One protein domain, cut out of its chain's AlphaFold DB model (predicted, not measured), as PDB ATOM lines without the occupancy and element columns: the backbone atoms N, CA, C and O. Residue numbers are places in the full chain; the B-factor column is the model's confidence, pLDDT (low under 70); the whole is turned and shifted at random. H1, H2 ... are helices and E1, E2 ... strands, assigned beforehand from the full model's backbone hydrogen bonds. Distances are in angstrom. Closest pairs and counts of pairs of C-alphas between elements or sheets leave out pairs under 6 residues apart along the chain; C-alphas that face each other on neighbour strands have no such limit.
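Overview. This is residues 7 to 101 of the 102 residues of an uncharacterized protein of Pseudomonas stutzeri (UniProt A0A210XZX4). A small head holds the strand hairpin E1 and E2 and the helices H1 and H2, set crosswise; from it residues 77 to 101, of which 77 to 100 belong to H3, stick out as a long arm. The 95 printed residues, mostly helix, run E1, E2, H1, H2, H3, with E1 and E2 an antiparallel sheet. The whole is extended, radius of gyration of the C-alphas 20.1 A, spanning 70 by 32 by 20 A.

Along the chain. E1 is residues 7 to 9, from C-alpha 7 at (227.110, 182.189, 111.033), and E2 is 16 to 19. H1 is 29 to 42, 19.8 A; H2 is 48 to 60, 18.6 A; H3 is 70 to 100, 46.1 A, ending at C-alpha 100 (270.189, 224.176, 94.629).

Arrangement. In the hairpin E1 and E2, N 8 and O 17 are within hydrogen-bond range, 2.9 A. H1 and H2 are close but not clearly touching, closest C-alphas His 39 and Phe 51, 6.7 A, about perpendicular at 85 degrees. H2 and H3 are close but not clearly touching, closest C-alphas Met 59 and Met 71, 7.3 A. H1 and H3 are apart. In H1, H2 and H3 every O i to N i+4 pair is within range.

Size, cuts and confidence. The printed part has no cut and no long link. The C-alphas of Lys 20 and Asn 101, the two farthest apart, are 71.9 A apart. Residues 95 to 101 have pLDDT under 70.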
ATOM      1  N   THR A   7     226.210 181.134 110.562       93.44
ATOM      2  CA  THR A   7     227.110 182.189 111.033       93.44
ATOM      3  C   THR A   7     227.013 183.392 110.100       93.44
ATOM      4  O   THR A   7     227.139 183.247 108.888       93.44
ATOM      5  N   ARG A   8     226.803 184.585 110.659       92.94
ATOM      6  CA  ARG A   8     226.741 185.857 109.924       92.94
ATOM      7  C   ARG A   8     227.550 186.934 110.639       92.94
ATOM      8  O   ARG A   8     227.897 186.767 111.805       92.94
ATOM      9  N   HIS A   9     227.780 188.053 109.967       94.06
ATOM     10  CA  HIS A   9     228.347 189.258 110.570       94.06
ATOM     11  C   HIS A   9     227.273 190.341 110.687       94.06
ATOM     12  O   HIS A   9     226.370 190.431 109.852       94.06
ATOM     13  N   CYS A  10     227.331 191.107 111.772       96.00
ATOM     14  CA  CYS A  10     226.466 192.254 112.003       96.00
ATOM     15  C   CYS A  10     226.776 193.351 110.982       96.00
ATOM     16  O   CYS A  10     227.907 193.818 110.943       96.00
ATOM     17  N   ILE A  11     225.774 193.830 110.244       95.75
ATOM     18  CA  ILE A  11     225.976 194.912 109.264       95.75
ATOM     19  C   ILE A  11     226.369 196.251 109.901       95.75
ATOM     20  O   ILE A  11     226.756 197.153 109.186       95.75
ATOM     21  N   TRP A  12     226.213 196.409 111.221       96.88
ATOM     22  CA  TRP A  12     226.462 197.680 111.911       96.88
ATOM     23  C   TRP A  12     227.821 197.741 112.608       96.88
ATOM     24  O   TRP A  12     228.433 198.801 112.680       96.88
ATOM     25  N   CYS A  13     228.298 196.624 113.165       96.50
ATOM     26  CA  CYS A  13     229.537 196.576 113.959       96.50
ATOM     27  C   CYS A  13     230.488 195.440 113.560       96.50
ATOM     28  O   CYS A  13     231.471 195.190 114.250       96.50
ATOM     29  N   ASN A  14     230.170 194.700 112.496       96.25
ATOM     30  CA  ASN A  14     230.883 193.513 112.020       96.25
ATOM     31  C   ASN A  14     231.017 192.342 113.016       96.25
ATOM     32  O   ASN A  14     231.675 191.348 112.719       96.25
ATOM     33  N   ALA A  15     230.390 192.402 114.196       96.38
ATOM     34  CA  ALA A  15     230.460 191.308 115.162       96.38
ATOM     35  C   ALA A  15     229.878 190.009 114.581       96.38
ATOM     36  O   ALA A  15     228.779 189.997 114.010       96.38
ATOM     37  N   LYS A  16     230.597 188.900 114.769       95.50
ATOM     38  CA  LYS A  16     230.156 187.560 114.373       95.50
ATOM     39  C   LYS A  16     228.950 187.134 115.214       95.50
ATOM     40  O   LYS A  16     228.951 187.268 116.435       95.50
ATOM     41  N   MET A  17     227.919 186.595 114.573       94.94
ATOM     42  CA  MET A  17     226.691 186.142 115.220       94.94
ATOM     43  C   MET A  17     226.227 184.795 114.670       94.94
ATOM     44  O   MET A  17     226.239 184.564 113.461       94.94
ATOM     45  N   LYS A  18     225.765 183.918 115.565       93.81
ATOM     46  CA  LYS A  18     225.057 182.684 115.207       93.81
ATOM     47  C   LYS A  18     223.558 182.954 115.178       93.81
ATOM     48  O   LYS A  18     223.016 183.613 116.070       93.81
ATOM     49  N   THR A  19     222.880 182.502 114.132       91.69
ATOM     50  CA  THR A  19     221.448 182.736 113.949       91.69
ATOM     51  C   THR A  19     220.814 181.630 113.120       91.69
ATOM     52  O   THR A  19     221.402 181.145 112.164       91.69
ATOM     53  N   LYS A  20     219.575 181.266 113.453       91.38
ATOM     54  CA  LYS A  20     218.722 180.403 112.617       91.38
ATOM     55  C   LYS A  20     217.949 181.205 111.560       91.38
ATOM     56  O   LYS A  20     217.357 180.652 110.646       91.38
ATOM     57  N   ARG A  21     217.941 182.533 111.710       88.50
ATOM     58  CA  ARG A  21     217.218 183.491 110.873       88.50
ATOM     59  C   ARG A  21     218.112 184.046 109.771       88.50
ATOM     60  O   ARG A  21     219.107 184.710 110.077       88.50
ATOM     61  N   ALA A  22     217.729 183.820 108.516       86.06
ATOM     62  CA  ALA A  22     218.419 184.344 107.335       86.06
ATOM     63  C   ALA A  22     218.194 185.855 107.117       86.06
ATOM     64  O   ALA A  22     218.949 186.511 106.401       86.06
ATOM     65  N   ASP A  23     217.184 186.441 107.747       88.75
ATOM     66  CA  ASP A  23     216.879 187.871 107.705       88.75
ATOM     67  C   ASP A  23     217.575 188.665 108.828       88.75
ATOM     68  O   ASP A  23     217.656 189.888 108.753       88.75
ATOM     69  N   LYS A  24     218.167 188.009 109.838       91.56
ATOM     70  CA  LYS A  24     218.873 188.708 110.926       91.56
ATOM     71  C   LYS A  24     220.088 189.476 110.381       91.56
ATOM     72  O   LYS A  24     221.002 188.876 109.816       91.56
ATOM     73  N   ARG A  25     220.093 190.802 110.564       93.31
ATOM     74  CA  ARG A  25     221.149 191.718 110.079       93.31
ATOM     75  C   ARG A  25     222.074 192.247 111.170       93.31
ATOM     76  O   ARG A  25     223.251 192.461 110.909       93.31
ATOM     77  N   VAL A  26     221.563 192.427 112.385       96.38
ATOM     78  CA  VAL A  26     222.314 193.003 113.509       96.38
ATOM     79  C   VAL A  26     222.463 192.010 114.659       96.38
ATOM     80  O   VAL A  26     221.601 191.150 114.870       96.38
ATOM     81  N   CYS A  27     223.563 192.111 115.406       95.75
ATOM     82  CA  CYS A  27     223.887 191.161 116.472       95.75
ATOM     83  C   CYS A  27     223.079 191.384 117.758       95.75
ATOM     84  O   CYS A  27     222.781 190.406 118.447       95.75
ATOM     85  N   SER A  28     222.688 192.627 118.062       95.81
ATOM     86  CA  SER A  28     222.046 193.012 119.324       95.81
ATOM     87  C   SER A  28     221.036 194.152 119.151       95.81
ATOM     88  O   SER A  28     221.070 194.885 118.159       95.81
ATOM     89  N   SER A  29     220.168 194.338 120.152       96.50
ATOM     90  CA  SER A  29     219.251 195.485 120.226       96.50
ATOM     91  C   SER A  29     219.996 196.818 120.304       96.50
ATOM     92  O   SER A  29     219.519 197.805 119.759       96.50
ATOM     93  N   LYS A  30     221.190 196.844 120.913       96.69
ATOM     94  CA  LYS A  30     222.053 198.033 120.937       96.69
ATOM     95  C   LYS A  30     222.404 198.479 119.514       96.69
ATOM     96  O   LYS A  30     222.097 199.606 119.146       96.69
ATOM     97  N   CYS A  31     222.934 197.571 118.691       97.06
ATOM     98  CA  CYS A  31     223.264 197.881 117.297       97.06
ATOM     99  C   CYS A  31     222.028 198.282 116.482       97.06
ATOM    100  O   CYS A  31     222.108 199.178 115.651       97.06
ATOM    101  N   GLN A  32     220.873 197.651 116.731       96.62
ATOM    102  CA  GLN A  32     219.621 198.057 116.089       96.62
ATOM    103  C   GLN A  32     219.241 199.500 116.448       96.62
ATOM    104  O   GLN A  32     218.831 200.256 115.566       96.62
ATOM    105  N   ASN A  33     219.352 199.872 117.725       97.69
ATOM    106  CA  ASN A  33     218.973 201.190 118.227       97.69
ATOM    107  C   ASN A  33     219.907 202.282 117.699       97.69
ATOM    108  O   ASN A  33     219.418 203.292 117.207       97.69
ATOM    109  N   GLU A  34     221.221 202.056 117.728       97.56
ATOM    110  CA  GLU A  34     222.220 202.982 117.176       97.56
ATOM    111  C   GLU A  34     222.031 203.185 115.670       97.56
ATOM    112  O   GLU A  34     221.925 204.317 115.205       97.56
ATOM    113  N   MET A  35     221.883 202.091 114.917       97.06
ATOM    114  CA  MET A  35     221.612 202.145 113.480       97.06
ATOM    115  C   MET A  35     220.310 202.902 113.182       97.06
ATOM    116  O   MET A  35     220.252 203.707 112.257       97.06
ATOM    117  N   SER A  36     219.258 202.676 113.977       96.56
ATOM    118  CA  SER A  36     217.972 203.371 113.810       96.56
ATOM    119  C   SER A  36     218.046 204.847 114.207       96.56
ATOM    120  O   SER A  36     217.333 205.665 113.635       96.56
ATOM    121  N   TYR A  37     218.884 205.193 115.186       97.38
ATOM    122  CA  TYR A  37     219.138 206.576 115.575       97.38
ATOM    123  C   TYR A  37     219.828 207.339 114.443       97.38
ATOM    124  O   TYR A  37     219.334 208.389 114.043       97.38
ATOM    125  N   VAL A  38     220.893 206.772 113.865       97.50
ATOM    126  CA  VAL A  38     221.592 207.360 112.709       97.50
ATOM    127  C   VAL A  38     220.661 207.479 111.505       97.50
ATOM    128  O   VAL A  38     220.599 208.540 110.891       97.50
ATOM    129  N   HIS A  39     219.861 206.442 111.223       97.75
ATOM    130  CA  HIS A  39     218.842 206.503 110.171       97.75
ATOM    131  C   HIS A  39     217.921 207.709 110.357       97.75
ATOM    132  O   HIS A  39     217.750 208.491 109.435       97.75
ATOM    133  N   ARG A  40     217.360 207.906 111.554       97.56
ATOM    134  CA  ARG A  40     216.436 209.021 111.814       97.56
ATOM    135  C   ARG A  40     217.115 210.388 111.790       97.56
ATOM    136  O   ARG A  40     216.483 211.344 111.357       97.56
ATOM    137  N   ARG A  41     218.348 210.480 112.293       97.31
ATOM    138  CA  ARG A  41     219.091 211.739 112.414       97.31
ATOM    139  C   ARG A  41     219.560 212.250 111.055       97.31
ATOM    140  O   ARG A  41     219.319 213.407 110.737       97.31
ATOM    141  N   ASP A  42     220.184 211.374 110.269       97.38
ATOM    142  CA  ASP A  42     220.951 211.775 109.083       97.38
ATOM    143  C   ASP A  42     220.333 211.288 107.771       97.38
ATOM    144  O   ASP A  42     220.751 211.731 106.713       97.38
ATOM    145  N   TYR A  43     219.369 210.364 107.819       96.94
ATOM    146  CA  TYR A  43     218.795 209.711 106.636       96.94
ATOM    147  C   TYR A  43     217.276 209.523 106.767       96.94
ATOM    148  O   TYR A  43     216.704 208.595 106.195       96.94
ATOM    149  N   GLY A  44     216.606 210.375 107.554       96.50
ATOM    150  CA  GLY A  44     215.200 210.185 107.934       96.50
ATOM    151  C   GLY A  44     214.224 210.243 106.754       96.50
ATOM    152  O   GLY A  44     213.106 209.744 106.860       96.50
ATOM    153  N   TRP A  45     214.659 210.814 105.629       97.31
ATOM    154  CA  TRP A  45     213.925 210.848 104.364       97.31
ATOM    155  C   TRP A  45     214.027 209.547 103.553       97.31
ATOM    156  O   TRP A  45     213.282 209.382 102.594       97.31
ATOM    157  N   LEU A  46     214.931 208.629 103.918       97.69
ATOM    158  CA  LEU A  46     215.070 207.319 103.285       97.69
ATOM    159  C   LEU A  46     214.199 206.274 103.985       97.69
ATOM    160  O   LEU A  46     214.024 206.275 105.207       97.69
ATOM    161  N   THR A  47     213.726 205.294 103.227       96.94
ATOM    162  CA  THR A  47     213.173 204.057 103.775       96.94
ATOM    163  C   THR A  47     214.261 203.222 104.459       96.94
ATOM    164  O   THR A  47     215.465 203.408 104.273       96.94
ATOM    165  N   LYS A  48     213.842 202.235 105.262       92.50
ATOM    166  CA  LYS A  48     214.782 201.327 105.942       92.50
ATOM    167  C   LYS A  48     215.614 200.491 104.968       92.50
ATOM    168  O   LYS A  48     216.734 200.134 105.317       92.50
ATOM    169  N   GLU A  49     215.070 200.135 103.805       94.50
ATOM    170  CA  GLU A  49     215.809 199.361 102.799       94.50
ATOM    171  C   GLU A  49     216.817 200.239 102.059       94.50
ATOM    172  O   GLU A  49     217.969 199.840 101.916       94.50
ATOM    173  N   GLU A  50     216.439 201.466 101.694       97.44
ATOM    174  CA  GLU A  50     217.369 202.434 101.101       97.44
ATOM    175  C   GLU A  50     218.524 202.747 102.052       97.44
ATOM    176  O   GLU A  50     219.683 202.700 101.651       97.44
ATOM    177  N   PHE A  51     218.244 202.971 103.339       97.62
ATOM    178  CA  PHE A  51     219.306 203.194 104.315       97.62
ATOM    179  C   PHE A  51     220.241 201.982 104.462       97.62
ATOM    180  O   PHE A  51     221.451 202.141 104.614       97.62
ATOM    181  N   ARG A  52     219.724 200.751 104.361       95.25
ATOM    182  CA  ARG A  52     220.589 199.559 104.326       95.25
ATOM    183  C   ARG A  52     221.457 199.535 103.077       95.25
ATOM    184  O   ARG A  52     222.626 199.179 103.189       95.25
ATOM    185  N   GLN A  53     220.914 199.917 101.923       96.75
ATOM    186  CA  GLN A  53     221.705 200.032 100.703       96.75
ATOM    187  C   GLN A  53     222.824 201.065 100.865       96.75
ATOM    188  O   GLN A  53     223.950 200.795 100.466       96.75
ATOM    189  N   VAL A  54     222.566 202.192 101.537       97.25
ATOM    190  CA  VAL A  54     223.612 203.171 101.876       97.25
ATOM    191  C   VAL A  54     224.726 202.517 102.702       97.25
ATOM    192  O   VAL A  54     225.896 202.649 102.352       97.25
ATOM    193  N   ILE A  55     224.391 201.745 103.744       96.81
ATOM    194  CA  ILE A  55     225.393 201.010 104.541       96.81
ATOM    195  C   ILE A  55     226.199 200.038 103.658       96.81
ATOM    196  O   ILE A  55     227.421 199.978 103.780       96.81
ATOM    197  N   HIS A  56     225.541 199.301 102.757       95.12
ATOM    198  CA  HIS A  56     226.216 198.405 101.811       95.12
ATOM    199  C   HIS A  56     227.182 199.149 100.886       95.12
ATOM    200  O   HIS A  56     228.333 198.736 100.780       95.12
ATOM    201  N   ASN A  57     226.767 200.283 100.323       96.81
ATOM    202  CA  ASN A  57     227.617 201.108  99.468       96.81
ATOM    203  C   ASN A  57     228.851 201.628 100.228       96.81
ATOM    204  O   ASN A  57     229.949 201.644  99.682       96.81
ATOM    205  N   HIS A  58     228.706 202.024 101.500       96.00
ATOM    206  CA  HIS A  58     229.862 202.399 102.321       96.00
ATOM    207  C   HIS A  58     230.847 201.233 102.477       96.00
ATOM    208  O   HIS A  58     232.045 201.433 102.289       96.00
ATOM    209  N   MET A  59     230.346 200.026 102.761       94.06
ATOM    210  CA  MET A  59     231.189 198.834 102.898       94.06
ATOM    211  C   MET A  59     231.906 198.467 101.593       94.06
ATOM    212  O   MET A  59     233.073 198.088 101.629       94.06
ATOM    213  N   GLU A  60     231.233 198.593 100.448       93.69
ATOM    214  CA  GLU A  60     231.831 198.377  99.121       93.69
ATOM    215  C   GLU A  60     232.937 199.396  98.814       93.69
ATOM    216  O   GLU A  60     233.942 199.046  98.200       93.69
ATOM    217  N   ASN A  61     232.802 200.621  99.325       92.19
ATOM    218  CA  ASN A  61     233.812 201.677  99.231       92.19
ATOM    219  C   ASN A  61     234.907 201.586 100.314       92.19
ATOM    220  O   ASN A  61     235.716 202.500 100.440       92.19
ATOM    221  N   GLY A  62     234.940 200.516 101.116       92.19
ATOM    222  CA  GLY A  62     235.968 200.306 102.142       92.19
ATOM    223  C   GLY A  62     235.815 201.155 103.409       92.19
ATOM    224  O   GLY A  62     236.721 201.176 104.235       92.19
ATOM    225  N   THR A  63     234.670 201.811 103.604       95.38
ATOM    226  CA  THR A  63     234.378 202.668 104.765       95.38
ATOM    227  C   THR A  63     233.101 202.207 105.482       95.38
ATOM    228  O   THR A  63     232.483 201.203 105.122       95.38
ATOM    229  N   HIS A  64     232.690 202.886 106.555       97.06
ATOM    230  CA  HIS A  64     231.434 202.579 107.241       97.06
ATOM    231  C   HIS A  64     230.902 203.765 108.062       97.06
ATOM    232  O   HIS A  64     231.666 204.498 108.675       97.06
ATOM    233  N   ILE A  65     229.574 203.915 108.129       95.81
ATOM    234  CA  ILE A  65     228.909 205.041 108.819       95.81
ATOM    235  C   ILE A  65     229.097 204.975 110.342       95.81
ATOM    236  O   ILE A  65     229.267 205.992 111.007       95.81
ATOM    237  N   ASN A  66     229.039 203.771 110.918       96.25
ATOM    238  CA  ASN A  66     229.376 203.567 112.326       96.25
ATOM    239  C   ASN A  66     230.893 203.760 112.538       96.25
ATOM    240  O   ASN A  66     231.648 202.921 112.038       96.25
ATOM    241  N   PRO A  67     231.335 204.767 113.316       92.88
ATOM    242  CA  PRO A  67     232.757 205.032 113.555       92.88
ATOM    243  C   PRO A  67     233.467 203.901 114.314       92.88
ATOM    244  O   PRO A  67     234.673 203.713 114.172       92.88
ATOM    245  N   ASP A  68     232.731 203.098 115.085       93.44
ATOM    246  CA  ASP A  68     233.295 201.951 115.803       93.44
ATOM    247  C   ASP A  68     233.468 200.709 114.921       93.44
ATOM    248  O   ASP A  68     234.057 199.709 115.349       93.44
ATOM    249  N   HIS A  69     232.959 200.745 113.689       96.44
ATOM    250  CA  HIS A  69     233.070 199.637 112.757       96.44
ATOM    251  C   HIS A  69     234.528 199.449 112.295       96.44
ATOM    252  O   HIS A  69     235.197 200.435 111.982       96.44
ATOM    253  N   PRO A  70     235.033 198.204 112.167       94.19
ATOM    254  CA  PRO A  70     236.417 197.957 111.750       94.19
ATOM    255  C   PRO A  70     236.820 198.640 110.434       94.19
ATOM    256  O   PRO A  70     237.934 199.139 110.337       94.19
ATOM    257  N   MET A  71     235.915 198.710 109.448       94.50
ATOM    258  CA  MET A  71     236.183 199.419 108.184       94.50
ATOM    259  C   MET A  71     236.365 200.930 108.376       94.50
ATOM    260  O   MET A  71     237.275 201.491 107.788       94.50
ATOM    261  N   ALA A  72     235.572 201.584 109.235       93.69
ATOM    262  CA  ALA A  72     235.731 203.019 109.499       93.69
ATOM    263  C   ALA A  72     237.085 203.325 110.160       93.69
ATOM    264  O   ALA A  72     237.738 204.310 109.834       93.69
ATOM    265  N   LYS A  73     237.543 202.441 111.056       92.31
ATOM    266  CA  LYS A  73     238.872 202.554 111.678       92.31
ATOM    267  C   LYS A  73     240.001 202.358 110.669       92.31
ATOM    268  O   LYS A  73     241.006 203.056 110.746       92.31
ATOM    269  N   LEU A  74     239.836 201.412 109.745       93.19
ATOM    270  CA  LEU A  74     240.804 201.169 108.678       93.19
ATOM    271  C   LEU A  74     240.896 202.363 107.718       93.19
ATOM    272  O   LEU A  74     241.999 202.787 107.394       93.19
ATOM    273  N   ASP A  75     239.753 202.921 107.319       93.69
ATOM    274  CA  ASP A  75     239.651 204.107 106.463       93.69
ATOM    275  C   ASP A  75     240.325 205.332 107.108       93.69
ATOM    276  O   ASP A  75     241.176 205.983 106.501       93.69
ATOM    277  N   ALA A  76     240.053 205.580 108.395       92.38
ATOM    278  CA  ALA A  76     240.717 206.642 109.151       92.38
ATOM    279  C   ALA A  76     242.246 206.459 109.205       92.38
ATOM    280  O   ALA A  76     242.986 207.410 108.948       92.38
ATOM    281  N   ALA A  77     242.718 205.235 109.471       92.62
ATOM    282  CA  ALA A  77     244.147 204.925 109.514       92.62
ATOM    283  C   ALA A  77     244.829 205.093 108.145       92.62
ATOM    284  O   ALA A  77     245.958 205.579 108.070       92.62
ATOM    285  N   LEU A  78     244.149 204.728 107.053       94.12
ATOM    286  CA  LEU A  78     244.646 204.956 105.697       94.12
ATOM    287  C   LEU A  78     244.764 206.456 105.399       94.12
ATOM    288  O   LEU A  78     245.780 206.901 104.866       94.12
ATOM    289  N   ALA A  79     243.761 207.243 105.786       93.12
ATOM    290  CA  ALA A  79     243.789 208.689 105.618       93.12
ATOM    291  C   ALA A  79     244.923 209.351 106.425       93.12
ATOM    292  O   ALA A  79     245.569 210.272 105.925       93.12
ATOM    293  N   ASP A  80     245.194 208.876 107.647       95.25
ATOM    294  CA  ASP A  80     246.332 209.330 108.458       95.25
ATOM    295  C   ASP A  80     247.672 209.024 107.780       95.25
ATOM    296  O   ASP A  80     248.543 209.893 107.709       95.25
ATOM    297  N   LEU A  81     247.823 207.817 107.229       95.62
ATOM    298  CA  LEU A  81     249.034 207.414 106.516       95.62
ATOM    299  C   LEU A  81     249.272 208.266 105.265       95.62
ATOM    300  O   LEU A  81     250.399 208.702 105.033       95.62
ATOM    301  N   ILE A  82     248.224 208.542 104.482       94.62
ATOM    302  CA  ILE A  82     248.318 209.423 103.312       94.62
ATOM    303  C   ILE A  82     248.775 210.819 103.746       94.62
ATOM    304  O   ILE A  82     249.759 211.313 103.207       94.62
ATOM    305  N   ARG A  83     248.141 211.415 104.767       94.69
ATOM    306  CA  ARG A  83     248.528 212.741 105.285       94.69
ATOM    307  C   ARG A  83     249.984 212.788 105.743       94.69
ATOM    308  O   ARG A  83     250.704 213.714 105.385       94.69
ATOM    309  N   ALA A  84     250.416 211.792 106.514       94.94
ATOM    310  CA  ALA A  84     251.793 211.706 106.989       94.94
ATOM    311  C   ALA A  84     252.787 211.568 105.827       94.94
ATOM    312  O   ALA A  84     253.829 212.216 105.824       94.94
ATOM    313  N   THR A  85     252.446 210.760 104.822       94.06
ATOM    314  CA  THR A  85     253.297 210.546 103.645       94.06
ATOM    315  C   THR A  85     253.404 211.813 102.800       94.06
ATOM    316  O   THR A  85     254.505 212.178 102.399       94.06
ATOM    317  N   THR A  86     252.291 212.517 102.575       94.19
ATOM    318  CA  THR A  86     252.275 213.808 101.872       94.19
ATOM    319  C   THR A  86     253.167 214.833 102.569       94.19
ATOM    320  O   THR A  86     254.021 215.415 101.911       94.19
ATOM    321  N   ALA A  87     253.065 214.973 103.894       92.56
ATOM    322  CA  ALA A  87     253.898 215.909 104.653       92.56
ATOM    323  C   ALA A  87     255.403 215.583 104.570       92.56
ATOM    324  O   ALA A  87     256.235 216.485 104.521       92.56
ATOM    325  N   VAL A  88     255.770 214.295 104.541       93.00
ATOM    326  CA  VAL A  88     257.171 213.873 104.361       93.00
ATOM    327  C   VAL A  88     257.678 214.215 102.961       93.00
ATOM    328  O   VAL A  88     258.808 214.677 102.831       93.00
ATOM    329  N   ILE A  89     256.861 213.997 101.927       92.25
ATOM    330  CA  ILE A  89     257.220 214.338 100.544       92.25
ATOM    331  C   ILE A  89     257.425 215.849 100.415       92.25
ATOM    332  O   ILE A  89     258.459 216.258  99.901       92.25
ATOM    333  N   GLU A  90     256.497 216.656 100.931       91.94
ATOM    334  CA  GLU A  90     256.589 218.123 100.916       91.94
ATOM    335  C   GLU A  90     257.877 218.607 101.600       91.94
ATOM    336  O   GLU A  90     258.668 219.333 100.995       91.94
ATOM    337  N   ALA A  91     258.162 218.111 102.809       88.31
ATOM    338  CA  ALA A  91     259.377 218.465 103.541       88.31
ATOM    339  C   ALA A  91     260.669 218.042 102.814       88.31
ATOM    340  O   ALA A  91     261.672 218.753 102.874       88.31
ATOM    341  N   ALA A  92     260.665 216.893 102.132       85.81
ATOM    342  CA  ALA A  92     261.809 216.438 101.347       85.81
ATOM    343  C   ALA A  92     262.025 217.312 100.099       85.81
ATOM    344  O   ALA A  92     263.159 217.689  99.809       85.81
ATOM    345  N   THR A  93     260.949 217.689  99.401       83.06
ATOM    346  CA  THR A  93     261.031 218.566  98.223       83.06
ATOM    347  C   THR A  93     261.494 219.982  98.571       83.06
ATOM    348  O   THR A  93     262.313 220.547  97.852       83.06
ATOM    349  N   GLU A  94     261.064 220.537  99.709       77.62
ATOM    350  CA  GLU A  94     261.517 221.855 100.182       77.62
ATOM    351  C   GLU A  94     263.015 221.865 100.547       77.62
ATOM    352  O   GLU A  94     263.704 222.870 100.358       77.62
ATOM    353  N   GLN A  95     263.553 220.744 101.041       61.97
ATOM    354  CA  GLN A  95     264.987 220.615 101.322       61.97
ATOM    355  C   GLN A  95     265.835 220.563 100.045       61.97
ATOM    356  O   GLN A  95     266.922 221.141 100.023       61.97
ATOM    357  N   GLU A  96     265.360 219.913  98.981       59.66
ATOM    358  CA  GLU A  96     266.085 219.846  97.703       59.66
ATOM    359  C   GLU A  96     266.164 221.216  97.002       59.66
ATOM    360  O   GLU A  96     267.216 221.572  96.464       59.66
ATOM    361  N   GLU A  97     265.113 222.038  97.081       57.53
ATOM    362  CA  GLU A  97     265.119 223.408  96.536       57.53
ATOM    363  C   GLU A  97     266.055 224.363  97.303       57.53
ATOM    364  O   GLU A  97     266.625 225.289  96.715       57.53
ATOM    365  N   GLY A  98     266.265 224.125  98.602       54.41
ATOM    366  CA  GLY A  98     267.216 224.877  99.426       54.41
ATOM    367  C   GLY A  98     268.689 224.541  99.153       54.41
ATOM    368  O   GLY A  98     269.555 225.378  99.393       54.41
ATOM    369  N   VAL A  99     268.980 223.349  98.620       53.59
ATOM    370  CA  VAL A  99     270.346 222.906  98.279       53.59
ATOM    371  C   VAL A  99     270.786 223.405  96.897       53.59
ATOM    372  O   VAL A  99     271.976 223.616  96.685       53.59
ATOM    373  N   PHE A 100     269.860 223.643  95.963       48.59
ATOM    374  CA  PHE A 100     270.189 224.176  94.629       48.59
ATOM    375  C   PHE A 100     270.342 225.706  94.567       48.59
ATOM    376  O   PHE A 100     270.871 226.220  93.583       48.59
ATOM    377  N   ASN A 101     269.885 226.428  95.595       48.75
ATOM    378  CA  ASN A 101     269.957 227.893  95.679       48.75
ATOM    379  C   ASN A 101     271.034 228.412  96.661       48.75
ATOM    380  O   ASN A 101     271.050 229.611  96.954       48.75
TER     381      ASN A 101